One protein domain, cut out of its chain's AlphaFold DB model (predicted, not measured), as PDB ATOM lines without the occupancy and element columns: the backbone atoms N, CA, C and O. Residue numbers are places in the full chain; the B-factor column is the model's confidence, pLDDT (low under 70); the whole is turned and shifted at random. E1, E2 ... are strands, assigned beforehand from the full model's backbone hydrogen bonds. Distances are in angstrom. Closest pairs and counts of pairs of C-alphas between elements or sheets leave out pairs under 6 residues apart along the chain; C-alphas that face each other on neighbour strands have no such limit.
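AT A GLANCE: This is residues 203 to 413 of the 734 residues of an uncharacterized protein of Halapricum sp. CBA1109 (UniProt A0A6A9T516). A long rod of strands: E9, E13 and E14 run side by side along it, the hairpin of E8 and the first part of E9 makes a long arm at one end, and the small sheet E2 E3 E7 covers part of the long strands, nearly in line with them. At the other end lie the hairpin E4 and E5 and the small sheet E6 E12 E11; E1 packs on E7. The printed part has 211 residues, no named helix and fourteen named strands, E1 to E14 in chain order, so numbered; the class is all strand. The whole is extended, with a radius of gyration of the C-alphas of 25.8 A and spans of 94 by 40 by 36 A.

IN THESE COORDINATES: After residues 203 to 214, E1 is residues 215 to 221, from C-alpha 215 at (46.104, -33.813, 31.710). E2 is 230 to 235, E3 243 to 251 with 21.7 A, E4 259 to 262, E5 265 to 269, E6 274 to 276 and E7 279 to 283. E8, 289 to 301, is 37.1 A long; E9, 304 to 332, is 78.4 A long and bends by 62 degrees at residue 329. E10 is 337 to 339, E11 342 to 345 and E12 348 to 350. E13, 365 to 386, measures 66.5 A, and E14, 393 to 413, 63.3 A, ending at C-alpha 413 at (79.137, -26.083, 17.476).

HOW THE PARTS SIT: The largest sheet is branched and twisted. E8 and E10 lie on one side of E9 and E13 on the other side; E8 E9 E10 form a meander, each strand the antiparallel neighbour of the one before. N 295 and O 310 of E8 and E9 are 2.8 A apart, N 331 and O 338 of E9 and E10 2.9 A, and N 326 and O 374 of E9 and E13 3.0 A. The hairpin E13 and E14 is antiparallel, with N 375 and O 403 at 2.9 A. E5 is parallel to E14, N 266 to O 410 2.9 A, and antiparallel to E4, N 262 to O 265 2.8 A. The three sheets form a stack, face to face in turn. Sheet E2 E3 E7 is antiparallel, with N 230 and O 249 at 2.9 A and N 247 and O 282 at 2.8 A; its strands stand at 11 degrees to those of the large sheet. The closest C-alphas of E2 and E14, Gly 233 and Val 401, are 4.7 A apart. Sheet E6 E12 E11, also antiparallel, has N 275 and O 349 at 2.7 A and N 348 and O 345 at 2.9 A; its strands stand at 62 degrees to those of the large sheet. E1 pairs with no named strand; its closest C-alphas to E7 are Val 216 and Tyr 281, 5.8 A.

THE WHOLE: The two farthest C-alphas, of Arg 269 and Asn 302, are 93.9 A apart, and residues 300 to 305 stand free. The printed part has no cut. The link E12 to E13, 14 residues, is long, and within it residues 353 to 359 have pLDDT under 70; the mean of the printed part is 89.6.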
ATOM      1  N   TYR A 203      51.919 -37.842  30.171       90.56
ATOM      2  CA  TYR A 203      50.581 -37.539  29.652       90.56
ATOM      3  C   TYR A 203      50.592 -37.193  28.155       90.56
ATOM      4  O   TYR A 203      49.524 -37.036  27.565       90.56
ATOM      5  N   SER A 204      51.771 -37.152  27.530       88.56
ATOM      6  CA  SER A 204      51.934 -36.889  26.097       88.56
ATOM      7  C   SER A 204      51.504 -38.094  25.242       88.56
ATOM      8  O   SER A 204      50.970 -39.084  25.747       88.56
ATOM      9  N   GLU A 205      51.741 -38.058  23.926       84.25
ATOM     10  CA  GLU A 205      51.445 -39.214  23.062       84.25
ATOM     11  C   GLU A 205      52.314 -40.447  23.328       84.25
ATOM     12  O   GLU A 205      51.913 -41.550  22.960       84.25
ATOM     13  N   ASP A 206      53.453 -40.266  24.002       81.69
ATOM     14  CA  ASP A 206      54.340 -41.355  24.416       81.69
ATOM     15  C   ASP A 206      53.771 -42.157  25.608       81.69
ATOM     16  O   ASP A 206      54.332 -43.186  26.001       81.69
ATOM     17  N   ALA A 207      52.669 -41.695  26.206       81.00
ATOM     18  CA  ALA A 207      52.019 -42.320  27.350       81.00
ATOM     19  C   ALA A 207      51.055 -43.460  26.975       81.00
ATOM     20  O   ALA A 207      50.697 -43.668  25.815       81.00
ATOM     21  N   ASP A 208      50.576 -44.189  27.992       78.50
ATOM     22  CA  ASP A 208      49.462 -45.129  27.815       78.50
ATOM     23  C   ASP A 208      48.231 -44.367  27.282       78.50
ATOM     24  O   ASP A 208      47.839 -43.364  27.892       78.50
ATOM     25  N   PRO A 209      47.578 -44.828  26.195       78.69
ATOM     26  CA  PRO A 209      46.386 -44.183  25.647       78.69
ATOM     27  C   PRO A 209      45.260 -43.933  26.660       78.69
ATOM     28  O   PRO A 209      44.439 -43.050  26.431       78.69
ATOM     29  N   ALA A 210      45.196 -44.701  27.753       77.19
ATOM     30  CA  ALA A 210      44.208 -44.534  28.816       77.19
ATOM     31  C   ALA A 210      44.468 -43.328  29.735       77.19
ATOM     32  O   ALA A 210      43.582 -42.965  30.498       77.19
ATOM     33  N   VAL A 211      45.671 -42.752  29.705       82.00
ATOM     34  CA  VAL A 211      46.082 -41.626  30.565       82.00
ATOM     35  C   VAL A 211      46.583 -40.440  29.730       82.00
ATOM     36  O   VAL A 211      46.581 -39.298  30.191       82.00
ATOM     37  N   ALA A 212      46.985 -40.690  28.482       83.00
ATOM     38  CA  ALA A 212      47.421 -39.671  27.542       83.00
ATOM     39  C   ALA A 212      46.347 -38.587  27.343       83.00
ATOM     40  O   ALA A 212      45.182 -38.879  27.067       83.00
ATOM     41  N   ARG A 213      46.763 -37.322  27.400       82.81
ATOM     42  CA  ARG A 213      45.984 -36.116  27.078       82.81
ATOM     43  C   ARG A 213      44.776 -35.830  27.978       82.81
ATOM     44  O   ARG A 213      44.047 -34.875  27.706       82.81
ATOM     45  N   GLU A 214      44.555 -36.590  29.055       82.25
ATOM     46  CA  GLU A 214      43.580 -36.216  30.100       82.25
ATOM     47  C   GLU A 214      44.057 -34.996  30.905       82.25
ATOM     48  O   GLU A 214      43.265 -34.218  31.452       82.25
ATOM     49  N   ARG A 215      45.380 -34.845  30.979       90.38
ATOM     50  CA  ARG A 215      46.104 -33.813  31.710       90.38
ATOM     51  C   ARG A 215      47.290 -33.357  30.879       90.38
ATOM     52  O   ARG A 215      47.679 -34.038  29.939       90.38
ATOM     53  N   VAL A 216      47.849 -32.222  31.263       92.88
ATOM     54  CA  VAL A 216      49.144 -31.744  30.782       92.88
ATOM     55  C   VAL A 216      50.066 -31.560  31.984       92.88
ATOM     56  O   VAL A 216      49.603 -31.075  33.019       92.88
ATOM     57  N   ALA A 217      51.334 -31.942  31.863       94.69
ATOM     58  CA  ALA A 217      52.369 -31.684  32.863       94.69
ATOM     59  C   ALA A 217      53.255 -30.516  32.408       94.69
ATOM     60  O   ALA A 217      54.088 -30.679  31.518       94.69
ATOM     61  N   ILE A 218      53.078 -29.333  33.002       95.75
ATOM     62  CA  ILE A 218      53.798 -28.112  32.609       95.75
ATOM     63  C   ILE A 218      54.942 -27.855  33.595       95.75
ATOM     64  O   ILE A 218      54.667 -27.657  34.778       95.75
ATOM     65  N   PRO A 219      56.213 -27.845  33.159       96.12
ATOM     66  CA  PRO A 219      57.325 -27.502  34.036       96.12
ATOM     67  C   PRO A 219      57.278 -26.017  34.419       96.12
ATOM     68  O   PRO A 219      57.041 -25.151  33.572       96.12
ATOM     69  N   MET A 220      57.532 -25.742  35.694       95.31
ATOM     70  CA  MET A 220      57.475 -24.415  36.304       95.31
ATOM     71  C   MET A 220      58.827 -24.054  36.931       95.31
ATOM     72  O   MET A 220      59.544 -24.944  37.396       95.31
ATOM     73  N   GLU A 221      59.147 -22.763  36.952       92.00
ATOM     74  CA  GLU A 221      60.292 -22.167  37.652       92.00
ATOM     75  C   GLU A 221      59.790 -20.940  38.427       92.00
ATOM     76  O   GLU A 221      59.206 -20.030  37.837       92.00
ATOM     77  N   GLU A 222      59.945 -20.925  39.754       88.69
ATOM     78  CA  GLU A 222      59.545 -19.813  40.632       88.69
ATOM     79  C   GLU A 222      58.066 -19.385  40.472       88.69
ATOM     80  O   GLU A 222      57.684 -18.233  40.695       88.69
ATOM     81  N   GLY A 223      57.199 -20.337  40.110       90.19
ATOM     82  CA  GLY A 223      55.768 -20.114  39.883       90.19
ATOM     83  C   GLY A 223      55.401 -19.577  38.494       90.19
ATOM     84  O   GLY A 223      54.218 -19.335  38.244       90.19
ATOM     85  N   GLU A 224      56.365 -19.426  37.587       94.94
ATOM     86  CA  GLU A 224      56.140 -19.107  36.176       94.94
ATOM     87  C   GLU A 224      56.330 -20.346  35.287       94.94
ATOM     88  O   GLU A 224      57.026 -21.295  35.644       94.94
ATOM     89  N   GLU A 225      55.666 -20.367  34.128       95.75
ATOM     90  CA  GLU A 225      55.818 -21.454  33.155       95.75
ATOM     91  C   GLU A 225      57.228 -21.403  32.553       95.75
ATOM     92  O   GLU A 225      57.602 -20.400  31.941       95.75
ATOM     93  N   LEU A 226      57.997 -22.490  32.683       95.31
ATOM     94  CA  LEU A 226      59.364 -22.549  32.151       95.31
ATOM     95  C   LEU A 226      59.381 -22.423  30.619       95.31
ATOM     96  O   LEU A 226      60.273 -21.802  30.039       95.31
ATOM     97  N   TYR A 227      58.379 -23.009  29.958       96.38
ATOM     98  CA  TYR A 227      58.167 -22.886  28.517       96.38
ATOM     99  C   TYR A 227      56.835 -22.194  28.237       96.38
ATOM    100  O   TYR A 227      55.856 -22.479  28.925       96.38
ATOM    101  N   PRO A 228      56.746 -21.337  27.203       94.75
ATOM    102  CA  PRO A 228      55.495 -20.668  26.864       94.75
ATOM    103  C   PRO A 228      54.380 -21.664  26.523       94.75
ATOM    104  O   PRO A 228      54.485 -22.415  25.550       94.75
ATOM    105  N   VAL A 229      53.284 -21.623  27.279       95.88
ATOM    106  CA  VAL A 229      52.099 -22.449  27.031       95.88
ATOM    107  C   VAL A 229      51.080 -21.670  26.200       95.88
ATOM    108  O   VAL A 229      50.864 -20.468  26.376       95.88
ATOM    109  N   SER A 230      50.416 -22.346  25.262       95.94
ATOM    110  CA  SER A 230      49.426 -21.704  24.394       95.94
ATOM    111  C   SER A 230      48.204 -22.575  24.107       95.94
ATOM    112  O   SER A 230      48.234 -23.798  24.175       95.94
ATOM    113  N   ASN A 231      47.099 -21.912  23.765       95.12
ATOM    114  CA  ASN A 231      45.833 -22.543  23.403       95.12
ATOM    115  C   ASN A 231      45.492 -22.211  21.946       95.12
ATOM    116  O   ASN A 231      45.603 -21.049  21.549       95.12
ATOM    117  N   GLY A 232      44.962 -23.169  21.188       94.25
ATOM    118  CA  GLY A 232      44.598 -22.942  19.790       94.25
ATOM    119  C   GLY A 232      43.688 -24.005  19.187       94.25
ATOM    120  O   GLY A 232      42.927 -24.675  19.884       94.25
ATOM    121  N   GLY A 233      43.688 -24.089  17.856       91.44
ATOM    122  CA  GLY A 233      42.787 -24.975  17.121       91.44
ATOM    123  C   GLY A 233      41.308 -24.683  17.411       91.44
ATOM    124  O   GLY A 233      40.607 -25.501  18.009       91.44
ATOM    125  N   SER A 234      40.829 -23.490  17.043       93.75
ATOM    126  CA  SER A 234      39.457 -23.072  17.353       93.75
ATOM    127  C   SER A 234      38.419 -23.705  16.424       93.75
ATOM    128  O   SER A 234      38.502 -23.553  15.206       93.75
ATOM    129  N   ILE A 235      37.371 -24.301  16.994       94.12
ATOM    130  CA  ILE A 235      36.182 -24.719  16.241       94.12
ATOM    131  C   ILE A 235      35.059 -23.695  16.375       94.12
ATOM    132  O   ILE A 235      34.858 -23.078  17.428       94.12
ATOM    133  N   ASN A 236      34.286 -23.524  15.306       92.75
ATOM    134  CA  ASN A 236      33.084 -22.708  15.328       92.75
ATOM    135  C   ASN A 236      31.932 -23.539  15.885       92.75
ATOM    136  O   ASN A 236      31.592 -24.582  15.338       92.75
ATOM    137  N   ARG A 237      31.301 -23.058  16.952       91.81
ATOM    138  CA  ARG A 237      30.202 -23.760  17.619       91.81
ATOM    139  C   ARG A 237      28.854 -23.195  17.206       91.81
ATOM    140  O   ARG A 237      28.668 -21.975  17.169       91.81
ATOM    141  N   GLN A 238      27.895 -24.051  16.878       92.06
ATOM    142  CA  GLN A 238      26.573 -23.605  16.470       92.06
ATOM    143  C   GLN A 238      25.858 -22.892  17.632       92.06
ATOM    144  O   GLN A 238      25.714 -23.424  18.726       92.06
ATOM    145  N   TRP A 239      25.389 -21.662  17.385       91.62
ATOM    146  CA  TRP A 239      24.727 -20.787  18.376       91.62
ATOM    147  C   TRP A 239      25.578 -20.371  19.590       91.62
ATOM    148  O   TRP A 239      25.066 -19.685  20.477       91.62
ATOM    149  N   GLN A 240      26.867 -20.710  19.616       92.25
ATOM    150  CA  GLN A 240      27.803 -20.381  20.691       92.25
ATOM    151  C   GLN A 240      29.037 -19.656  20.129       92.25
ATOM    152  O   GLN A 240      29.207 -19.506  18.920       92.25
ATOM    153  N   ARG A 241      29.911 -19.161  21.014       92.38
ATOM    154  CA  ARG A 241      31.207 -18.596  20.603       92.38
ATOM    155  C   ARG A 241      32.193 -19.714  20.236       92.38
ATOM    156  O   ARG A 241      32.096 -20.791  20.840       92.38
ATOM    157  N   PRO A 242      33.150 -19.459  19.321       92.00
ATOM    158  CA  PRO A 242      34.236 -20.392  19.049       92.00
ATOM    159  C   PRO A 242      34.992 -20.775  20.323       92.00
ATOM    160  O   PRO A 242      35.029 -19.997  21.279       92.00
ATOM    161  N   THR A 243      35.571 -21.970  20.335       92.62
ATOM    162  CA  THR A 243      36.401 -22.453  21.445       92.62
ATOM    163  C   THR A 243      37.615 -23.189  20.914       92.62
ATOM    164  O   THR A 243      37.535 -23.812  19.857       92.62
ATOM    165  N   ASN A 244      38.716 -23.110  21.652       93.94
ATOM    166  CA  ASN A 244      39.941 -23.844  21.362       93.94
ATOM    167  C   ASN A 244      39.775 -25.294  21.799       93.94
ATOM    168  O   ASN A 244      39.391 -25.536  22.946       93.94
ATOM    169  N   VAL A 245      40.044 -26.214  20.875       93.38
ATOM    170  CA  VAL A 245      40.051 -27.660  21.131       93.38
ATOM    171  C   VAL A 245      41.409 -28.097  21.660       93.38
ATOM    172  O   VAL A 245      41.480 -28.962  22.523       93.38
ATOM    173  N   VAL A 246      42.483 -27.477  21.172       94.06
ATOM    174  CA  VAL A 246      43.841 -27.758  21.626       94.06
ATOM    175  C   VAL A 246      44.185 -26.775  22.740       94.06
ATOM    176  O   VAL A 246      44.108 -25.551  22.561       94.06
ATOM    177  N   ARG A 247      44.505 -27.309  23.915       93.44
ATOM    178  CA  ARG A 247      44.736 -26.549  25.136       93.44
ATOM    179  C   ARG A 247      46.101 -26.841  25.720       93.44
ATOM    180  O   ARG A 247      46.648 -27.923  25.527       93.44
ATOM    181  N   ASP A 248      46.603 -25.850  26.442       94.69
ATOM    182  CA  ASP A 248      47.802 -25.928  27.261       94.69
ATOM    183  C   ASP A 248      48.995 -26.588  26.540       94.69
ATOM    184  O   ASP A 248      49.709 -27.407  27.099       94.69
ATOM    185  N   THR A 249      49.191 -26.262  25.264       95.50
ATOM    186  CA  THR A 249      50.249 -26.855  24.440       95.50
ATOM    187  C   THR A 249      51.562 -26.134  24.659       95.50
ATOM    188  O   THR A 249      51.610 -24.903  24.546       95.50
ATOM    189  N   TYR A 250      52.621 -26.901  24.890       96.62
ATOM    190  CA  TYR A 250      53.985 -26.395  24.944       96.62
ATOM    191  C   TYR A 250      54.971 -27.381  24.312       96.62
ATOM    192  O   TYR A 250      54.727 -28.585  24.222       96.62
ATOM    193  N   VAL A 251      56.115 -26.843  23.907       97.12
ATOM    194  CA  VAL A 251      57.327 -27.592  23.578       97.12
ATOM    195  C   VAL A 251      58.508 -26.807  24.135       97.12
ATOM    196  O   VAL A 251      58.476 -25.575  24.157       97.12
ATOM    197  N   GLY A 252      59.523 -27.506  24.624       96.00
ATOM    198  CA  GLY A 252      60.714 -26.905  25.209       96.00
ATOM    199  C   GLY A 252      61.990 -27.609  24.776       96.00
ATOM    200  O   GLY A 252      61.956 -28.675  24.173       96.00
ATOM    201  N   ILE A 253      63.136 -27.017  25.110       95.81
ATOM    202  CA  ILE A 253      64.449 -27.658  24.979       95.81
ATOM    203  C   ILE A 253      65.110 -27.576  26.351       95.81
ATOM    204  O   ILE A 253      65.621 -26.526  26.735       95.81
ATOM    205  N   ALA A 254      65.044 -28.680  27.095       93.19
ATOM    206  CA  ALA A 254      65.531 -28.771  28.466       93.19
ATOM    207  C   ALA A 254      67.059 -28.849  28.525       93.19
ATOM    208  O   ALA A 254      67.671 -28.195  29.359       93.19
ATOM    209  N   ASP A 255      67.701 -29.612  27.644       91.62
ATOM    210  CA  ASP A 255      69.164 -29.722  27.618       91.62
ATOM    211  C   ASP A 255      69.663 -30.073  26.211       91.62
ATOM    212  O   ASP A 255      68.897 -30.573  25.382       91.62
ATOM    213  N   VAL A 256      70.949 -29.828  25.943       91.44
ATOM    214  CA  VAL A 256      71.614 -30.172  24.668       91.44
ATOM    215  C   VAL A 256      72.858 -31.038  24.924       91.44
ATOM    216  O   VAL A 256      73.972 -30.611  24.655       91.44
ATOM    217  N   PRO A 257      72.734 -32.235  25.516       85.56
ATOM    218  CA  PRO A 257      73.898 -33.035  25.898       85.56
ATOM    219  C   PRO A 257      74.724 -33.514  24.679       85.56
ATOM    220  O   PRO A 257      74.131 -33.897  23.665       85.56
ATOM    221  N   PRO A 258      76.070 -33.553  24.749       86.00
ATOM    222  CA  PRO A 258      76.923 -32.948  25.777       86.00
ATOM    223  C   PRO A 258      77.121 -31.446  25.526       86.00
ATOM    224  O   PRO A 258      77.720 -31.050  24.523       86.00
ATOM    225  N   ALA A 259      76.661 -30.585  26.436       90.81
ATOM    226  CA  ALA A 259      76.853 -29.136  26.319       90.81
ATOM    227  C   ALA A 259      76.831 -28.411  27.659       90.81
ATOM    228  O   ALA A 259      76.401 -28.944  28.682       90.81
ATOM    229  N   ALA A 260      77.222 -27.138  27.611       92.50
ATOM    230  CA  ALA A 260      76.913 -26.169  28.651       92.50
ATOM    231  C   ALA A 260      76.416 -24.841  28.081       92.50
ATOM    232  O   ALA A 260      76.812 -24.402  27.001       92.50
ATOM    233  N   TRP A 261      75.562 -24.180  28.854       93.00
ATOM    234  CA  TRP A 261      75.070 -22.841  28.595       93.00
ATOM    235  C   TRP A 261      76.140 -21.802  28.937       93.00
ATOM    236  O   TRP A 261      76.526 -21.624  30.097       93.00
ATOM    237  N   TYR A 262      76.594 -21.076  27.920       91.31
ATOM    238  CA  TYR A 262      77.612 -20.042  28.023       91.31
ATOM    239  C   TYR A 262      77.205 -18.811  27.219       91.31
ATOM    240  O   TYR A 262      77.034 -18.873  26.006       91.31
ATOM    241  N   ARG A 263      77.070 -17.659  27.890       88.00
ATOM    242  CA  ARG A 263      76.764 -16.361  27.252       88.00
ATOM    243  C   ARG A 263      75.542 -16.403  26.319       88.00
ATOM    244  O   ARG A 263      75.580 -15.890  25.200       88.00
ATOM    245  N   GLY A 264      74.461 -17.009  26.806       90.44
ATOM    246  CA  GLY A 264      73.168 -17.019  26.120       90.44
ATOM    247  C   GLY A 264      73.045 -18.045  24.994       90.44
ATOM    248  O   GLY A 264      72.174 -17.870  24.152       90.44
ATOM    249  N   ARG A 265      73.918 -19.060  24.939       94.06
ATOM    250  CA  ARG A 265      73.846 -20.178  23.986       94.06
ATOM    251  C   ARG A 265      74.417 -21.458  24.583       94.06
ATOM    252  O   ARG A 265      75.265 -21.382  25.472       94.06
ATOM    253  N   TYR A 266      74.015 -22.613  24.067       95.19
ATOM    254  CA  TYR A 266      74.711 -23.871  24.345       95.19
ATOM    255  C   TYR A 266      76.032 -23.925  23.573       95.19
ATOM    256  O   TYR A 266      76.100 -23.459  22.440       95.19
ATOM    257  N   VAL A 267      77.078 -24.487  24.168       94.38
ATOM    258  CA  VAL A 267      78.327 -24.846  23.483       94.38
ATOM    259  C   VAL A 267      78.456 -26.362  23.524       94.38
ATOM    260  O   VAL A 267      78.483 -26.934  24.611       94.38
ATOM    261  N   THR A 268      78.503 -26.990  22.353       92.62
ATOM    262  CA  THR A 268      78.544 -28.448  22.180       92.62
ATOM    263  C   THR A 268      79.476 -28.823  21.033       92.62
ATOM    264  O   THR A 268      79.829 -27.977  20.207       92.62
ATOM    265  N   ARG A 269      79.881 -30.086  20.994       88.75
ATOM    266  CA  ARG A 269      80.760 -30.642  19.965       88.75
ATOM    267  C   ARG A 269      80.051 -30.866  18.625       88.75
ATOM    268  O   ARG A 269      78.823 -30.875  18.535       88.75
ATOM    269  N   ASP A 270      80.854 -31.028  17.585       86.06
ATOM    270  CA  ASP A 270      80.469 -31.211  16.185       86.06
ATOM    271  C   ASP A 270      79.849 -32.570  15.868       86.06
ATOM    272  O   ASP A 270      79.054 -32.671  14.931       86.06
ATOM    273  N   TRP A 271      80.156 -33.598  16.654       77.88
ATOM    274  CA  TRP A 271      79.525 -34.909  16.566       77.88
ATOM    275  C   TRP A 271      78.652 -35.186  17.794       77.88
ATOM    276  O   TRP A 271      78.938 -34.743  18.902       77.88
ATOM    277  N   ASP A 272      77.586 -35.973  17.611       77.12
ATOM    278  CA  ASP A 272      76.715 -36.430  18.712       77.12
ATOM    279  C   ASP A 272      75.848 -35.339  19.370       77.12
ATOM    280  O   ASP A 272      75.461 -35.458  20.530       77.12
ATOM    281  N   THR A 273      75.483 -34.298  18.615       84.88
ATOM    282  CA  THR A 273      74.533 -33.279  19.076       84.88
ATOM    283  C   THR A 273      73.159 -33.898  19.348       84.88
ATOM    284  O   THR A 273      72.511 -34.446  18.447       84.88
ATOM    285  N   THR A 274      72.713 -33.782  20.596       88.31
ATOM    286  CA  THR A 274      71.430 -34.288  21.087       88.31
ATOM    287  C   THR A 274      70.648 -33.154  21.742       88.31
ATOM    288  O   THR A 274      71.242 -32.269  22.343       88.31
ATOM    289  N   ALA A 275      69.323 -33.183  21.651       92.69
ATOM    290  CA  ALA A 275      68.408 -32.277  22.325       92.69
ATOM    291  C   ALA A 275      67.410 -33.075  23.174       92.69
ATOM    292  O   ALA A 275      66.834 -34.069  22.721       92.69
ATOM    293  N   ALA A 276      67.203 -32.625  24.407       93.00
ATOM    294  CA  ALA A 276      66.186 -33.136  25.309       93.00
ATOM    295  C   ALA A 276      64.958 -32.215  25.232       93.00
ATOM    296  O   ALA A 276      65.012 -31.063  25.656       93.00
ATOM    297  N   VAL A 277      63.873 -32.707  24.643       94.75
ATOM    298  CA  VAL A 277      62.708 -31.928  24.207       94.75
ATOM    299  C   VAL A 277      61.457 -32.434  24.931       94.75
ATOM    300  O   VAL A 277      60.830 -33.392  24.467       94.75
ATOM    301  N   PRO A 278      61.092 -31.842  26.086       94.69
ATOM    302  CA  PRO A 278      59.785 -32.063  26.685       94.69
ATOM    303  C   PRO A 278      58.708 -31.332  25.883       94.69
ATOM    304  O   PRO A 278      58.925 -30.232  25.368       94.69
ATOM    305  N   TRP A 279      57.535 -31.939  25.801       94.69
ATOM    306  CA  TRP A 279      56.394 -31.393  25.090       94.69
ATOM    307  C   TRP A 279      55.123 -32.061  25.605       94.69
ATOM    308  O   TRP A 279      55.142 -33.229  25.991       94.69
ATOM    309  N   ASP A 280      54.018 -31.332  25.621       95.06
ATOM    310  CA  ASP A 280      52.734 -31.892  26.028       95.06
ATOM    311  C   ASP A 280      51.582 -31.018  25.512       95.06
ATOM    312  O   ASP A 280      51.772 -29.863  25.108       95.06
ATOM    313  N   TYR A 281      50.377 -31.579  25.485       93.88
ATOM    314  CA  TYR A 281      49.156 -30.888  25.085       93.88
ATOM    315  C   TYR A 281      47.917 -31.565  25.669       93.88
ATOM    316  O   TYR A 281      47.862 -32.779  25.851       93.88
ATOM    317  N   ARG A 282      46.853 -30.781  25.858       92.50
ATOM    318  CA  ARG A 282      45.526 -31.294  26.206       92.50
ATOM    319  C   ARG A 282      44.550 -31.112  25.051       92.50
ATOM    320  O   ARG A 282      44.581 -30.108  24.335       92.50
ATOM    321  N   LEU A 283      43.625 -32.056  24.912       90.44
ATOM    322  CA  LEU A 283      42.443 -31.900  24.067       90.44
ATOM    323  C   LEU A 283      41.215 -31.648  24.937       90.44
ATOM    324  O   LEU A 283      40.904 -32.422  25.837       90.44
ATOM    325  N   GLU A 284      40.508 -30.560  24.665       89.50
ATOM    326  CA  GLU A 284      39.296 -30.179  25.384       89.50
ATOM    327  C   GLU A 284      38.124 -30.101  24.407       89.50
ATOM    328  O   GLU A 284      38.019 -29.190  23.579       89.50
ATOM    329  N   ILE A 285      37.234 -31.090  24.497       88.75
ATOM    330  CA  ILE A 285      36.002 -31.116  23.712       88.75
ATOM    331  C   ILE A 285      35.004 -30.160  24.379       88.75
ATOM    332  O   ILE A 285      34.813 -30.234  25.591       88.75
ATOM    333  N   PRO A 286      34.352 -29.264  23.620       88.25
ATOM    334  CA  PRO A 286      33.339 -28.396  24.195       88.25
ATOM    335  C   PRO A 286      32.168 -29.168  24.802       88.25
ATOM    336  O   PRO A 286      31.691 -30.135  24.212       88.25
ATOM    337  N   ASP A 287      31.634 -28.634  25.901       89.19
ATOM    338  CA  ASP A 287      30.398 -29.134  26.502       89.19
ATOM    339  C   ASP A 287      29.233 -29.146  25.508       89.19
ATOM    340  O   ASP A 287      29.075 -28.242  24.670       89.19
ATOM    341  N   GLU A 288      28.362 -30.138  25.682       92.00
ATOM    342  CA  GLU A 288      27.078 -30.196  25.002       92.00
ATOM    343  C   GLU A 288      26.261 -28.926  25.269       92.00
ATOM    344  O   GLU A 288      26.187 -28.383  26.376       92.00
ATOM    345  N   TYR A 289      25.605 -28.445  24.224       93.69
ATOM    346  CA  TYR A 289      24.737 -27.286  24.282       93.69
ATOM    347  C   TYR A 289      23.288 -27.720  24.177       93.69
ATOM    348  O   TYR A 289      22.913 -28.424  23.246       93.69
ATOM    349  N   SER A 290      22.446 -27.219  25.075       93.75
ATOM    350  CA  SER A 290      21.001 -27.362  24.962       93.75
ATOM    351  C   SER A 290      20.310 -26.110  25.484       93.75
ATOM    352  O   SER A 290      20.545 -25.675  26.611       93.75
ATOM    353  N   VAL A 291      19.454 -25.500  24.660       94.69
ATOM    354  CA  VAL A 291      18.614 -24.374  25.079       94.69
ATOM    355  C   VAL A 291      17.193 -24.536  24.565       94.69
ATOM    356  O   VAL A 291      16.954 -24.825  23.390       94.69
ATOM    357  N   SER A 292      16.237 -24.282  25.448       91.88
ATOM    358  CA  SER A 292      14.826 -24.198  25.088       91.88
ATOM    359  C   SER A 292      14.467 -22.762  24.713       91.88
ATOM    360  O   SER A 292      14.687 -21.831  25.487       91.88
ATOM    361  N   ASP A 293      13.884 -22.577  23.533       90.31
ATOM    362  CA  ASP A 293      13.243 -21.330  23.118       90.31
ATOM    363  C   ASP A 293      11.871 -21.622  22.480       90.31
ATOM    364  O   ASP A 293      11.280 -22.687  22.679       90.31
ATOM    365  N   THR A 294      11.300 -20.647  21.770       89.50
ATOM    366  CA  THR A 294      10.013 -20.824  21.088       89.50
ATOM    367  C   THR A 294      10.125 -20.518  19.601       89.50
ATOM    368  O   THR A 294      10.887 -19.641  19.185       89.50
ATOM    369  N   CYS A 295       9.361 -21.238  18.779       86.44
ATOM    370  CA  CYS A 295       9.113 -20.870  17.391       86.44
ATOM    371  C   CYS A 295       7.742 -20.210  17.255       86.44
ATOM    372  O   CYS A 295       6.807 -20.517  17.994       86.44
ATOM    373  N   ARG A 296       7.628 -19.308  16.280       86.75
ATOM    374  CA  ARG A 296       6.421 -18.526  16.033       86.75
ATOM    375  C   ARG A 296       5.723 -19.023  14.773       86.75
ATOM    376  O   ARG A 296       6.271 -18.900  13.682       86.75
ATOM    377  N   HIS A 297       4.498 -19.510  14.916       82.69
ATOM    378  CA  HIS A 297       3.600 -19.823  13.809       82.69
ATOM    379  C   HIS A 297       2.619 -18.673  13.616       82.69
ATOM    380  O   HIS A 297       1.922 -18.273  14.548       82.69
ATOM    381  N   VAL A 298       2.578 -18.123  12.404       80.62
ATOM    382  CA  VAL A 298       1.658 -17.043  12.045       80.62
ATOM    383  C   VAL A 298       0.723 -17.558  10.968       80.62
ATOM    384  O   VAL A 298       1.170 -17.897   9.875       80.62
ATOM    385  N   HIS A 299      -0.570 -17.603  11.266       79.44
ATOM    386  CA  HIS A 299      -1.594 -17.932  10.282       79.44
ATOM    387  C   HIS A 299      -2.778 -16.973  10.406       79.44
ATOM    388  O   HIS A 299      -3.000 -16.354  11.446       79.44
ATOM    389  N   THR A 300      -3.520 -16.803   9.315       78.12
ATOM    390  CA  THR A 300      -4.652 -15.868   9.266       78.12
ATOM    391  C   THR A 300      -5.950 -16.655   9.357       78.12
ATOM    392  O   THR A 300      -6.205 -17.508   8.511       78.12
ATOM    393  N   ILE A 301      -6.777 -16.363  10.361       77.62
ATOM    394  CA  ILE A 301      -8.132 -16.913  10.506       77.62
ATOM    395  C   ILE A 301      -9.100 -15.736  10.402       77.62
ATOM    396  O   ILE A 301      -8.943 -14.758  11.115       77.62
ATOM    397  N   ASN A 302     -10.098 -15.799   9.516       77.31
ATOM    398  CA  ASN A 302     -11.140 -14.766   9.388       77.31
ATOM    399  C   ASN A 302     -10.609 -13.314   9.291       77.31
ATOM    400  O   ASN A 302     -11.127 -12.415   9.951       77.31
ATOM    401  N   ASN A 303      -9.583 -13.072   8.465       78.88
ATOM    402  CA  ASN A 303      -8.931 -11.761   8.294       78.88
ATOM    403  C   ASN A 303      -8.196 -11.202   9.536       78.88
ATOM    404  O   ASN A 303      -7.747 -10.056   9.501       78.88
ATOM    405  N   SER A 304      -8.011 -11.990  10.604       71.06
ATOM    406  CA  SER A 304      -7.165 -11.646  11.750       71.06
ATOM    407  C   SER A 304      -5.924 -12.542  11.825       71.06
ATOM    408  O   SER A 304      -5.970 -13.755  11.607       71.06
ATOM    409  N   THR A 305      -4.771 -11.927  12.096       81.88
ATOM    410  CA  THR A 305      -3.496 -12.631  12.265       81.88
ATOM    411  C   THR A 305      -3.447 -13.275  13.648       81.88
ATOM    412  O   THR A 305      -3.450 -12.570  14.656       81.88
ATOM    413  N   VAL A 306      -3.366 -14.604  13.699       80.88
ATOM    414  CA  VAL A 306      -3.195 -15.376  14.935       80.88
ATOM    415  C   VAL A 306      -1.745 -15.848  15.025       80.88
ATOM    416  O   VAL A 306      -1.155 -16.294  14.038       80.88
ATOM    417  N   ILE A 307      -1.152 -15.691  16.209       83.00
ATOM    418  CA  ILE A 307       0.241 -16.041  16.486       83.00
ATOM    419  C   ILE A 307       0.257 -17.132  17.554       83.00
ATOM    420  O   ILE A 307      -0.200 -16.898  18.671       83.00
ATOM    421  N   HIS A 308       0.825 -18.289  17.226       83.94
ATOM    422  CA  HIS A 308       1.099 -19.360  18.182       83.94
ATOM    423  C   HIS A 308       2.601 -19.440  18.443       83.94
ATOM    424  O   HIS A 308       3.396 -19.414  17.504       83.94
ATOM    425  N   ASN A 309       2.981 -19.540  19.714       86.62
ATOM    426  CA  ASN A 309       4.359 -19.796  20.114       86.62
ATOM    427  C   ASN A 309       4.453 -21.241  20.601       86.62
ATOM    428  O   ASN A 309       3.779 -21.606  21.564       86.62
ATOM    429  N   HIS A 310       5.278 -22.043  19.941       87.88
ATOM    430  CA  HIS A 310       5.487 -23.446  20.285       87.88
ATOM    431  C   HIS A 310       6.896 -23.654  20.842       87.88
ATOM    432  O   HIS A 310       7.829 -23.001  20.367       87.88
ATOM    433  N   PRO A 311       7.082 -24.539  21.834       89.75
ATOM    434  CA  PRO A 311       8.399 -24.828  22.380       89.75
ATOM    435  C   PRO A 311       9.278 -25.548  21.351       89.75
ATOM    436  O   PRO A 311       8.818 -26.421  20.605       89.75
ATOM    437  N   ARG A 312      10.565 -25.208  21.331       91.62
ATOM    438  CA  ARG A 312      11.598 -25.978  20.634       91.62
ATOM    439  C   ARG A 312      12.884 -25.986  21.457       91.62
ATOM    440  O   ARG A 312      13.142 -25.055  22.215       91.62
ATOM    441  N   THR A 313      13.698 -27.007  21.251       93.38
ATOM    442  CA  THR A 313      15.015 -27.143  21.872       93.38
ATOM    443  C   THR A 313      16.070 -27.134  20.781       93.38
ATOM    444  O   THR A 313      16.001 -27.927  19.844       93.38
ATOM    445  N   LYS A 314      17.027 -26.216  20.882       94.25
ATOM    446  CA  LYS A 314      18.252 -26.221  20.080       94.25
ATOM    447  C   LYS A 314      19.297 -27.017  20.835       94.25
ATOM    448  O   LYS A 314      19.468 -26.764  22.027       94.25
ATOM    449  N   TRP A 315      19.983 -27.918  20.154       94.44
ATOM    450  CA  TRP A 315      21.011 -28.751  20.763       94.44
ATOM    451  C   TRP A 315      22.243 -28.863  19.865       94.44
ATOM    452  O   TRP A 315      22.118 -28.804  18.639       94.44
ATOM    453  N   ALA A 316      23.418 -28.982  20.475       95.62
ATOM    454  CA  ALA A 316      24.659 -29.322  19.794       95.62
ATOM    455  C   ALA A 316      25.504 -30.248  20.680       95.62
ATOM    456  O   ALA A 316      25.678 -29.976  21.866       95.62
ATOM    457  N   GLU A 317      26.020 -31.313  20.087       95.69
ATOM    458  CA  GLU A 317      26.882 -32.323  20.690       95.69
ATOM    459  C   GLU A 317      28.212 -32.335  19.932       95.69
ATOM    460  O   GLU A 317      28.248 -32.141  18.711       95.69
ATOM    461  N   TYR A 318      29.305 -32.556  20.658       94.56
ATOM    462  CA  TYR A 318      30.656 -32.541  20.110       94.56
ATOM    463  C   TYR A 318      31.355 -33.849  20.459       94.56
ATOM    464  O   TYR A 318      31.294 -34.317  21.594       94.56
ATOM    465  N   THR A 319      32.036 -34.448  19.489       93.81
ATOM    466  CA  THR A 319      32.812 -35.672  19.697       93.81
ATOM    467  C   THR A 319      34.155 -35.538  18.997       93.81
ATOM    468  O   THR A 319      34.224 -35.084  17.855       93.81
ATOM    469  N   LEU A 320      35.234 -35.894  19.693       91.75
ATOM    470  CA  LEU A 320      36.560 -35.992  19.096       91.75
ATOM    471  C   LEU A 320      36.624 -37.286  18.282       91.75
ATOM    472  O   LEU A 320      36.494 -38.373  18.838       91.75
ATOM    473  N   GLU A 321      36.803 -37.161  16.973       93.12
ATOM    474  CA  GLU A 321      36.804 -38.301  16.047       93.12
ATOM    475  C   GLU A 321      38.206 -38.860  15.847       93.12
ATOM    476  O   GLU A 321      38.428 -40.068  15.856       93.12
ATOM    477  N   SER A 322      39.165 -37.963  15.651       89.88
ATOM    478  CA  SER A 322      40.563 -38.313  15.461       89.88
ATOM    479  C   SER A 322      41.440 -37.149  15.860       89.88
ATOM    480  O   SER A 322      41.026 -35.990  15.798       89.88
ATOM    481  N   HIS A 323      42.682 -37.449  16.195       90.62
ATOM    482  CA  HIS A 323      43.696 -36.442  16.411       90.62
ATOM    483  C   HIS A 323      45.082 -37.063  16.251       90.62
ATOM    484  O   HIS A 323      45.217 -38.287  16.291       90.62
ATOM    485  N   ASP A 324      46.075 -36.209  16.064       90.88
ATOM    486  CA  ASP A 324      47.471 -36.585  15.889       90.88
ATOM    487  C   ASP A 324      48.361 -35.455  16.408       90.88
ATOM    488  O   ASP A 324      47.966 -34.285  16.335       90.88
ATOM    489  N   ALA A 325      49.535 -35.789  16.930       90.81
ATOM    490  CA  ALA A 325      50.564 -34.812  17.235       90.81
ATOM    491  C   ALA A 325      51.875 -35.256  16.592       90.81
ATOM    492  O   ALA A 325      52.182 -36.438  16.507       90.81
ATOM    493  N   VAL A 326      52.615 -34.290  16.063       92.56
ATOM    494  CA  VAL A 326      53.929 -34.532  15.477       92.56
ATOM    495  C   VAL A 326      54.896 -33.570  16.130       92.56
ATOM    496  O   VAL A 326      54.630 -32.366  16.179       92.56
ATOM    497  N   VAL A 327      55.993 -34.116  16.648       93.69
ATOM    498  CA  VAL A 327      57.105 -33.333  17.176       93.69
ATOM    499  C   VAL A 327      58.260 -33.405  16.199       93.69
ATOM    500  O   VAL A 327      58.811 -34.478  15.959       93.69
ATOM    501  N   ASP A 328      58.627 -32.246  15.673       94.75
ATOM    502  CA  ASP A 328      59.752 -32.080  14.769       94.75
ATOM    503  C   ASP A 328      60.868 -31.327  15.493       94.75
ATOM    504  O   ASP A 328      60.641 -30.292  16.125       94.75
ATOM    505  N   VAL A 329      62.094 -31.842  15.400       95.56
ATOM    506  CA  VAL A 329      63.283 -31.209  15.976       95.56
ATOM    507  C   VAL A 329      64.340 -31.098  14.895       95.56
ATOM    508  O   VAL A 329      64.663 -32.082  14.233       95.56
ATOM    509  N   TRP A 330      64.904 -29.912  14.709       94.75
ATOM    510  CA  TRP A 330      65.946 -29.680  13.715       94.75
ATOM    511  C   TRP A 330      66.991 -28.695  14.220       94.75
ATOM    512  O   TRP A 330      66.744 -27.882  15.110       94.75
ATOM    513  N   ILE A 331      68.170 -28.752  13.610       95.06
ATOM    514  CA  ILE A 331      69.256 -27.798  13.825       95.06
ATOM    515  C   ILE A 331      69.568 -27.065  12.523       95.06
ATOM    516  O   ILE A 331      69.656 -27.679  11.458       95.06
ATOM    517  N   GLY A 332      69.758 -25.748  12.582       94.69
ATOM    518  CA  GLY A 332      70.088 -24.970  11.392       94.69
ATOM    519  C   GLY A 332      70.759 -23.629  11.660       94.69
ATOM    520  O   GLY A 332      70.794 -23.141  12.780       94.69
ATOM    521  N   ASN A 333      71.330 -23.032  10.614       93.56
ATOM    522  CA  ASN A 333      71.996 -21.720  10.667       93.56
ATOM    523  C   ASN A 333      71.580 -20.788   9.510       93.56
ATOM    524  O   ASN A 333      72.321 -19.892   9.107       93.56
ATOM    525  N   GLY A 334      70.410 -21.048   8.917       87.75
ATOM    526  CA  GLY A 334      69.861 -20.330   7.761       87.75
ATOM    527  C   GLY A 334      70.437 -20.752   6.402       87.75
ATOM    528  O   GLY A 334      69.751 -20.617   5.392       87.75
ATOM    529  N   SER A 335      71.661 -21.288   6.359       87.75
ATOM    530  CA  SER A 335      72.269 -21.860   5.140       87.75
ATOM    531  C   SER A 335      72.206 -23.387   5.089       87.75
ATOM    532  O   SER A 335      72.234 -23.982   4.013       87.75
ATOM    533  N   TYR A 336      72.100 -24.001   6.260       89.56
ATOM    534  CA  TYR A 336      71.991 -25.430   6.478       89.56
ATOM    535  C   TYR A 336      70.870 -25.684   7.481       89.56
ATOM    536  O   TYR A 336      70.747 -24.939   8.457       89.56
ATOM    537  N   THR A 337      70.099 -26.742   7.243       91.62
ATOM    538  CA  THR A 337      69.104 -27.281   8.169       91.62
ATOM    539  C   THR A 337      69.188 -28.797   8.101       91.62
ATOM    540  O   THR A 337      69.258 -29.358   7.005       91.62
ATOM    541  N   ALA A 338      69.188 -29.449   9.257       89.94
ATOM    542  CA  ALA A 338      69.128 -30.894   9.359       89.94
ATOM    543  C   ALA A 338      68.176 -31.325  10.466       89.94
ATOM    544  O   ALA A 338      68.257 -30.838  11.595       89.94
ATOM    545  N   ASP A 339      67.322 -32.280  10.128       90.94
ATOM    546  CA  ASP A 339      66.384 -32.877  11.064       90.94
ATOM    547  C   ASP A 339      67.126 -33.779  12.060       90.94
ATOM    548  O   ASP A 339      68.022 -34.557  11.706       90.94
ATOM    549  N   MET A 340      66.728 -33.694  13.322       90.69
ATOM    550  CA  MET A 340      67.217 -34.517  14.419       90.69
ATOM    551  C   MET A 340      66.256 -35.687  14.623       90.69
ATOM    552  O   MET A 340      65.489 -35.696  15.570       90.69
ATOM    553  N   ASN A 341      66.288 -36.681  13.731       85.38
ATOM    554  CA  ASN A 341      65.287 -37.763  13.690       85.38
ATOM    555  C   ASN A 341      65.680 -39.029  14.466       85.38
ATOM    556  O   ASN A 341      64.933 -40.011  14.481       85.38
ATOM    557  N   LEU A 342      66.874 -39.072  15.063       81.19
ATOM    558  CA  LEU A 342      67.308 -40.238  15.824       81.19
ATOM    559  C   LEU A 342      66.761 -40.154  17.252       81.19
ATOM    560  O   LEU A 342      67.385 -39.548  18.121       81.19
ATOM    561  N   GLN A 343      65.624 -40.805  17.490       78.69
ATOM    562  CA  GLN A 343      65.053 -40.948  18.825       78.69
ATOM    563  C   GLN A 343      65.549 -42.242  19.480       78.69
ATOM    564  O   GLN A 343      65.317 -43.342  18.977       78.69
ATOM    565  N   PHE A 344      66.256 -42.128  20.604       75.25
ATOM    566  CA  PHE A 344      66.736 -43.286  21.378       75.25
ATOM    567  C   PHE A 344      66.020 -43.444  22.729       75.25
ATOM    568  O   PHE A 344      66.138 -44.484  23.375       75.25
ATOM    569  N   SER A 345      65.258 -42.430  23.141       81.31
ATOM    570  CA  SER A 345      64.318 -42.446  24.264       81.31
ATOM    571  C   SER A 345      63.244 -41.382  24.017       81.31
ATOM    572  O   SER A 345      63.500 -40.414  23.302       81.31
ATOM    573  N   SER A 346      62.069 -41.529  24.631       86.69
ATOM    574  CA  SER A 346      61.036 -40.485  24.675       86.69
ATOM    575  C   SER A 346      61.639 -39.132  25.052       86.69
ATOM    576  O   SER A 346      62.410 -39.049  26.012       86.69
ATOM    577  N   GLY A 347      61.327 -38.102  24.263       88.88
ATOM    578  CA  GLY A 347      61.847 -36.743  24.440       88.88
ATOM    579  C   GLY A 347      63.327 -36.535  24.112       88.88
ATOM    580  O   GLY A 347      63.824 -35.436  24.315       88.88
ATOM    581  N   MET A 348      64.054 -37.541  23.619       91.25
ATOM    582  CA  MET A 348      65.480 -37.418  23.297       91.25
ATOM    583  C   MET A 348      65.714 -37.543  21.797       91.25
ATOM    584  O   MET A 348      65.514 -38.613  21.224       91.25
ATOM    585  N   TRP A 349      66.202 -36.467  21.188       90.94
ATOM    586  CA  TRP A 349      66.409 -36.358  19.748       90.94
ATOM    587  C   TRP A 349      67.880 -36.131  19.452       90.94
ATOM    588  O   TRP A 349      68.505 -35.270  20.059       90.94
ATOM    589  N   ALA A 350      68.453 -36.878  18.518       88.94
ATOM    590  CA  ALA A 350      69.829 -36.680  18.084       88.94
ATOM    591  C   ALA A 350      69.912 -36.436  16.584       88.94
ATOM    592  O   ALA A 350      69.111 -36.942  15.791       88.94
ATOM    593  N   LEU A 351      70.947 -35.696  16.194       86.44
ATOM    594  CA  LEU A 351      71.308 -35.554  14.796       86.44
ATOM    595  C   LEU A 351      71.712 -36.921  14.226       86.44
ATOM    596  O   LEU A 351      72.648 -37.572  14.699       86.44
ATOM    597  N   GLY A 352      71.002 -37.360  13.192       74.44
ATOM    598  CA  GLY A 352      71.255 -38.631  12.531       74.44
ATOM    599  C   GLY A 352      70.008 -39.216  11.885       74.44
ATOM    600  O   GLY A 352      68.900 -38.708  12.042       74.44
ATOM    601  N   GLN A 353      70.202 -40.308  11.149       61.31
ATOM    602  CA  GLN A 353      69.107 -41.089  10.581       61.31
ATOM    603  C   GLN A 353      69.132 -42.518  11.132       61.31
ATOM    604  O   GLN A 353      70.221 -43.074  11.283       61.31
ATOM    605  N   PRO A 354      67.966 -43.152  11.371       53.47
ATOM    606  CA  PRO A 354      67.866 -44.475  12.004       53.47
ATOM    607  C   PRO A 354      68.606 -45.616  11.279       53.47
ATOM    608  O   PRO A 354      68.771 -46.694  11.842       53.47
ATOM    609  N   TYR A 355      69.079 -45.395  10.047       54.62
ATOM    610  CA  TYR A 355      69.790 -46.387   9.229       54.62
ATOM    611  C   TYR A 355      71.274 -46.067   8.993       54.62
ATOM    612  O   TYR A 355      71.951 -46.808   8.279       54.62
ATOM    613  N   MET A 356      71.795 -44.971   9.552       54.25
ATOM    614  CA  MET A 356      73.206 -44.608   9.424       54.25
ATOM    615  C   MET A 356      74.004 -45.137  10.616       54.25
ATOM    616  O   MET A 356      73.687 -44.861  11.767       54.25
ATOM    617  N   SER A 357      75.086 -45.869  10.339       51.94
ATOM    618  CA  SER A 357      76.049 -46.307  11.360       51.94
ATOM    619  C   SER A 357      76.992 -45.188  11.826       51.94
ATOM    620  O   SER A 357      77.849 -45.433  12.668       51.94
ATOM    621  N   TRP A 358      76.878 -43.986  11.252       55.50
ATOM    622  CA  TRP A 358      77.684 -42.809  11.574       55.50
ATOM    623  C   TRP A 358      76.767 -41.592  11.753       55.50
ATOM    624  O   TRP A 358      75.825 -41.408  10.981       55.50
ATOM    625  N   LYS A 359      77.015 -40.780  12.787       65.94
ATOM    626  CA  LYS A 359      76.289 -39.521  13.008       65.94
ATOM    627  C   LYS A 359      76.903 -38.425  12.122       65.94
ATOM    628  O   LYS A 359      78.131 -38.365  12.048       65.94
ATOM    629  N   PRO A 360      76.103 -37.580  11.444       73.56
ATOM    630  CA  PRO A 360      76.634 -36.448  10.691       73.56
ATOM    631  C   PRO A 360      77.408 -35.509  11.622       73.56
ATOM    632  O   PRO A 360      76.898 -35.186  12.692       73.56
ATOM    633  N   SER A 361      78.606 -35.074  11.221       83.00
ATOM    634  CA  SER A 361      79.313 -33.982  11.903       83.00
ATOM    635  C   SER A 361      78.851 -32.641  11.328       83.00
ATOM    636  O   SER A 361      78.613 -32.509  10.121       83.00
ATOM    637  N   LEU A 362      78.680 -31.657  12.205       88.62
ATOM    638  CA  LEU A 362      78.342 -30.283  11.860       88.62
ATOM    639  C   LEU A 362      79.611 -29.438  11.815       88.62
ATOM    640  O   LEU A 362      80.411 -29.461  12.738       88.62
ATOM    641  N   SER A 363      79.781 -28.600  10.793       90.25
ATOM    642  CA  SER A 363      80.911 -27.666  10.802       90.25
ATOM    643  C   SER A 363      80.804 -26.701  11.983       90.25
ATOM    644  O   SER A 363      79.718 -26.163  12.224       90.25
ATOM    645  N   ALA A 364      81.926 -26.422  12.651       91.12
ATOM    646  CA  ALA A 364      81.992 -25.455  13.742       91.12
ATOM    647  C   ALA A 364      81.358 -24.107  13.347       91.12
ATOM    648  O   ALA A 364      81.602 -23.573  12.261       91.12
ATOM    649  N   GLY A 365      80.521 -23.553  14.222       92.50
ATOM    650  CA  GLY A 365      79.735 -22.366  13.907       92.50
ATOM    651  C   GLY A 365      78.514 -22.182  14.801       92.50
ATOM    652  O   GLY A 365      78.222 -23.003  15.665       92.50
ATOM    653  N   ALA A 366      77.810 -21.072  14.592       95.44
ATOM    654  CA  ALA A 366      76.558 -20.790  15.282       95.44
ATOM    655  C   ALA A 366      75.379 -21.428  14.536       95.44
ATOM    656  O   ALA A 366      75.271 -21.296  13.317       95.44
ATOM    657  N   TYR A 367      74.504 -22.075  15.293       96.00
ATOM    658  CA  TYR A 367      73.272 -22.721  14.864       96.00
ATOM    659  C   TYR A 367      72.158 -22.400  15.864       96.00
ATOM    660  O   TYR A 367      72.378 -21.805  16.920       96.00
ATOM    661  N   GLU A 368      70.956 -22.827  15.529       97.38
ATOM    662  CA  GLU A 368      69.772 -22.808  16.366       97.38
ATOM    663  C   GLU A 368      69.149 -24.201  16.310       97.38
ATOM    664  O   GLU A 368      68.990 -24.761  15.222       97.38
ATOM    665  N   ILE A 369      68.865 -24.780  17.479       97.31
ATOM    666  CA  ILE A 369      68.023 -25.972  17.581       97.31
ATOM    667  C   ILE A 369      66.604 -25.482  17.811       97.31
ATOM    668  O   ILE A 369      66.363 -24.719  18.748       97.31
ATOM    669  N   THR A 370      65.683 -25.945  16.978       97.75
ATOM    670  CA  THR A 370      64.260 -25.649  17.081       97.75
ATOM    671  C   THR A 370      63.498 -26.948  17.276       97.75
ATOM    672  O   THR A 370      63.745 -27.928  16.576       97.75
ATOM    673  N   ALA A 371      62.573 -26.935  18.227       97.62
ATOM    674  CA  ALA A 371      61.572 -27.968  18.413       97.62
ATOM    675  C   ALA A 371      60.187 -27.375  18.137       97.62
ATOM    676  O   ALA A 371      59.874 -26.275  18.600       97.62
ATOM    677  N   GLU A 372      59.362 -28.100  17.394       97.38
ATOM    678  CA  GLU A 372      57.989 -27.734  17.066       97.38
ATOM    679  C   GLU A 372      57.061 -28.895  17.404       97.38
ATOM    680  O   GLU A 372      57.353 -30.040  17.078       97.38
ATOM    681  N   VAL A 373      55.936 -28.594  18.051       96.06
ATOM    682  CA  VAL A 373      54.829 -29.536  18.210       96.06
ATOM    683  C   VAL A 373      53.646 -29.056  17.383       96.06
ATOM    684  O   VAL A 373      53.173 -27.924  17.527       96.06
ATOM    685  N   ASN A 374      53.161 -29.932  16.510       96.19
ATOM    686  CA  ASN A 374      52.021 -29.701  15.641       96.19
ATOM    687  C   ASN A 374      50.888 -30.655  16.019       96.19
ATOM    688  O   ASN A 374      50.960 -31.854  15.759       96.19
ATOM    689  N   VAL A 375      49.834 -30.114  16.628       95.31
ATOM    690  CA  VAL A 375      48.661 -30.876  17.061       95.31
ATOM    691  C   VAL A 375      47.531 -30.671  16.065       95.31
ATOM    692  O   VAL A 375      47.069 -29.547  15.840       95.31
ATOM    693  N   THR A 376      47.027 -31.768  15.512       95.25
ATOM    694  CA  THR A 376      45.857 -31.782  14.635       95.25
ATOM    695  C   THR A 376      44.708 -32.536  15.293       95.25
ATOM    696  O   THR A 376      44.900 -33.586  15.897       95.25
ATOM    697  N   ALA A 377      43.490 -32.007  15.192       93.88
ATOM    698  CA  ALA A 377      42.298 -32.642  15.748       93.88
ATOM    699  C   ALA A 377      41.099 -32.488  14.810       93.88
ATOM    700  O   ALA A 377      40.928 -31.459  14.151       93.88
ATOM    701  N   SER A 378      40.253 -33.512  14.775       95.69
ATOM    702  CA  SER A 378      38.987 -33.547  14.050       95.69
ATOM    703  C   SER A 378      37.849 -33.704  15.046       95.69
ATOM    704  O   SER A 378      37.780 -34.691  15.782       95.69
ATOM    705  N   VAL A 379      36.952 -32.722  15.069       95.50
ATOM    706  CA  VAL A 379      35.758 -32.739  15.919       95.50
ATOM    707  C   VAL A 379      34.520 -32.876  15.046       95.50
ATOM    708  O   VAL A 379      34.288 -32.062  14.144       95.50
ATOM    709  N   LEU A 380      33.704 -33.885  15.337       96.25
ATOM    710  CA  LEU A 380      32.351 -34.007  14.820       96.25
ATOM    711  C   LEU A 380      31.419 -33.156  15.678       96.25
ATOM    712  O   LEU A 380      31.296 -33.365  16.882       96.25
ATOM    713  N   GLU A 381      30.740 -32.206  15.048       95.75
ATOM    714  CA  GLU A 381      29.635 -31.479  15.658       95.75
ATOM    715  C   GLU A 381      28.323 -31.985  15.074       95.75
ATOM    716  O   GLU A 381      28.081 -31.863  13.866       95.75
ATOM    717  N   ARG A 382      27.455 -32.493  15.944       96.38
ATOM    718  CA  ARG A 382      26.061 -32.807  15.636       96.38
ATOM    719  C   ARG A 382      25.182 -31.737  16.237       96.38
ATOM    720  O   ARG A 382      25.317 -31.424  17.412       96.38
ATOM    721  N   TYR A 383      24.302 -31.138  15.451       95.75
ATOM    722  CA  TYR A 383      23.469 -30.049  15.933       95.75
ATOM    723  C   TYR A 383      22.110 -30.022  15.256       95.75
ATOM    724  O   TYR A 383      21.954 -30.259  14.056       95.75
ATOM    725  N   GLY A 384      21.105 -29.617  16.019       94.75
ATOM    726  CA  GLY A 384      19.741 -29.697  15.544       94.75
ATOM    727  C   GLY A 384      18.747 -28.885  16.345       94.75
ATOM    728  O   GLY A 384      19.048 -28.240  17.351       94.75
ATOM    729  N   ILE A 385      17.522 -28.891  15.839       93.81
ATOM    730  CA  ILE A 385      16.356 -28.351  16.525       93.81
ATOM    731  C   ILE A 385      15.366 -29.490  16.705       93.81
ATOM    732  O   ILE A 385      14.926 -30.083  15.723       93.81
ATOM    733  N   THR A 386      14.959 -29.735  17.945       92.25
ATOM    734  CA  THR A 386      13.918 -30.700  18.299       92.25
ATOM    735  C   THR A 386      12.652 -29.953  18.711       92.25
ATOM    736  O   THR A 386      12.679 -29.075  19.574       92.25
ATOM    737  N   SER A 387      11.523 -30.269  18.078       89.81
ATOM    738  CA  SER A 387      10.201 -29.737  18.428       89.81
ATOM    739  C   SER A 387       9.106 -30.670  17.917       89.81
ATOM    740  O   SER A 387       9.284 -31.318  16.890       89.81
ATOM    741  N   ALA A 388       7.972 -30.716  18.620       86.56
ATOM    742  CA  ALA A 388       6.781 -31.443  18.178       86.56
ATOM    743  C   ALA A 388       5.937 -30.652  17.161       86.56
ATOM    744  O   ALA A 388       5.173 -31.243  16.407       86.56
ATOM    745  N   GLU A 389       6.068 -29.323  17.153       83.94
ATOM    746  CA  GLU A 389       5.173 -28.413  16.423       83.94
ATOM    747  C   GLU A 389       5.933 -27.517  15.435       83.94
ATOM    748  O   GLU A 389       5.343 -26.998  14.496       83.94
ATOM    749  N   CYS A 390       7.244 -27.331  15.616       82.38
ATOM    750  CA  CYS A 390       8.108 -26.557  14.722       82.38
ATOM    751  C   CYS A 390       8.890 -27.475  13.770       82.38
ATOM    752  O   CYS A 390       9.084 -28.654  14.057       82.38
ATOM    753  N   THR A 391       9.440 -26.926  12.679       84.69
ATOM    754  CA  THR A 391      10.383 -27.664  11.822       84.69
ATOM    755  C   THR A 391      11.617 -28.087  12.619       84.69
ATOM    756  O   THR A 391      12.404 -27.239  13.048       84.69
ATOM    757  N   SER A 392      11.774 -29.395  12.799       89.81
ATOM    758  CA  SER A 392      12.968 -30.017  13.355       89.81
ATOM    759  C   SER A 392      13.972 -30.350  12.257       89.81
ATOM    760  O   SER A 392      13.614 -30.552  11.094       89.81
ATOM    761  N   TYR A 393      15.247 -30.378  12.621       93.00
ATOM    762  CA  TYR A 393      16.309 -30.882  11.762       93.00
ATOM    763  C   TYR A 393      17.484 -31.354  12.608       93.00
ATOM    764  O   TYR A 393      17.656 -30.899  13.738       93.00
ATOM    765  N   ASP A 394      18.301 -32.201  12.000       95.44
ATOM    766  CA  ASP A 394      19.582 -32.675  12.506       95.44
ATOM    767  C   ASP A 394      20.622 -32.476  11.395       95.44
ATOM    768  O   ASP A 394      20.308 -32.614  10.205       95.44
ATOM    769  N   ARG A 395      21.821 -32.045  11.767       95.75
ATOM    770  CA  ARG A 395      22.950 -31.799  10.879       95.75
ATOM    771  C   ARG A 395      24.227 -32.221  11.572       95.75
ATOM    772  O   ARG A 395      24.400 -32.012  12.764       95.75
ATOM    773  N   GLU A 396      25.161 -32.687  10.765       95.94
ATOM    774  CA  GLU A 396      26.514 -32.983  11.199       95.94
ATOM    775  C   GLU A 396      27.525 -32.189  10.372       95.94
ATOM    776  O   GLU A 396      27.302 -31.901   9.189       95.94
ATOM    777  N   ARG A 397      28.637 -31.805  11.002       95.06
ATOM    778  CA  ARG A 397      29.812 -31.275  10.310       95.06
ATOM    779  C   ARG A 397      31.092 -31.689  11.020       95.06
ATOM    780  O   ARG A 397      31.159 -31.657  12.244       95.06
ATOM    781  N   PHE A 398      32.115 -31.995  10.233       95.19
ATOM    782  CA  PHE A 398      33.475 -32.180  10.726       95.19
ATOM    783  C   PHE A 398      34.216 -30.845  10.713       95.19
ATOM    784  O   PHE A 398      34.104 -30.072   9.755       95.19
ATOM    785  N   GLN A 399      34.973 -30.580  11.771       95.56
ATOM    786  CA  GLN A 399      35.847 -29.422  11.885       95.56
ATOM    787  C   GLN A 399      37.262 -29.899  12.200       95.56
ATOM    788  O   GLN A 399      37.520 -30.396  13.293       95.56
ATOM    789  N   ASN A 400      38.159 -29.727  11.230       95.25
ATOM    790  CA  ASN A 400      39.577 -30.025  11.387       95.25
ATOM    791  C   ASN A 400      40.302 -28.762  11.839       95.25
ATOM    792  O   ASN A 400      40.149 -27.703  11.221       95.25
ATOM    793  N   VAL A 401      41.092 -28.886  12.893       94.94
ATOM    794  CA  VAL A 401      41.870 -27.794  13.466       94.94
ATOM    795  C   VAL A 401      43.317 -28.210  13.650       94.94
ATOM    796  O   VAL A 401      43.618 -29.383  13.861       94.94
ATOM    797  N   THR A 402      44.196 -27.218  13.582       96.31
ATOM    798  CA  THR A 402      45.633 -27.380  13.773       96.31
ATOM    799  C   THR A 402      46.122 -26.297  14.723       96.31
ATOM    800  O   THR A 402      45.676 -25.147  14.629       96.31
ATOM    801  N   HIS A 403      47.015 -26.659  15.637       97.00
ATOM    802  CA  HIS A 403      47.709 -25.741  16.532       97.00
ATOM    803  C   HIS A 403      49.195 -26.085  16.557       97.00
ATOM    804  O   HIS A 403      49.545 -27.255  16.670       97.00
ATOM    805  N   VAL A 404      50.045 -25.068  16.433       97.31
ATOM    806  CA  VAL A 404      51.496 -25.233  16.314       97.31
ATOM    807  C   VAL A 404      52.180 -24.352  17.345       97.31
ATOM    808  O   VAL A 404      51.849 -23.168  17.467       97.31
ATOM    809  N   VAL A 405      53.131 -24.930  18.074       97.44
ATOM    810  CA  VAL A 405      53.983 -24.228  19.039       97.44
ATOM    811  C   VAL A 405      55.427 -24.595  18.751       97.44
ATOM    812  O   VAL A 405      55.730 -25.764  18.548       97.44
ATOM    813  N   SER A 406      56.311 -23.602  18.755       97.38
ATOM    814  CA  SER A 406      57.737 -23.785  18.493       97.38
ATOM    815  C   SER A 406      58.579 -23.136  19.585       97.38
ATOM    816  O   SER A 406      58.265 -22.027  20.026       97.38
ATOM    817  N   TYR A 407      59.689 -23.769  19.947       98.00
ATOM    818  CA  TYR A 407      60.683 -23.243  20.878       98.00
ATOM    819  C   TYR A 407      62.085 -23.448  20.310       98.00
ATOM    820  O   TYR A 407      62.365 -24.479  19.704       98.00
ATOM    821  N   SER A 408      62.963 -22.456  20.458       97.44
ATOM    822  CA  SER A 408      64.309 -22.500  19.876       97.44
ATOM    823  C   SER A 408      65.376 -22.040  20.857       97.44
ATOM    824  O   SER A 408      65.145 -21.129  21.653       97.44
ATOM    825  N   VAL A 409      66.556 -22.656  20.777       97.44
ATOM    826  CA  VAL A 409      67.737 -22.262  21.549       97.44
ATOM    827  C   VAL A 409      68.958 -22.109  20.639       97.44
ATOM    828  O   VAL A 409      69.196 -22.948  19.764       97.44
ATOM    829  N   PRO A 410      69.780 -21.066  20.839       97.31
ATOM    830  CA  PRO A 410      71.018 -20.907  20.094       97.31
ATOM    831  C   PRO A 410      72.081 -21.902  20.577       97.31
ATOM    832  O   PRO A 410      72.257 -22.126  21.780       97.31
ATOM    833  N   VAL A 411      72.839 -22.450  19.629       95.88
ATOM    834  CA  VAL A 411      73.895 -23.441  19.857       95.88
ATOM    835  C   VAL A 411      75.158 -23.040  19.099       95.88
ATOM    836  O   VAL A 411      75.119 -22.622  17.947       95.88
ATOM    837  N   GLN A 412      76.307 -23.150  19.747       95.31
ATOM    838  CA  GLN A 412      77.625 -23.022  19.149       95.31
ATOM    839  C   GLN A 412      78.227 -24.418  19.032       95.31
ATOM    840  O   GLN A 412      78.545 -25.041  20.044       95.31
ATOM    841  N   ILE A 413      78.408 -24.864  17.795       93.62
ATOM    842  CA  ILE A 413      79.137 -26.083  17.476       93.62
ATOM    843  C   ILE A 413      80.634 -25.774  17.472       93.62
ATOM    844  O   ILE A 413      81.059 -24.773  16.875       93.62
TER     845      ILE A 413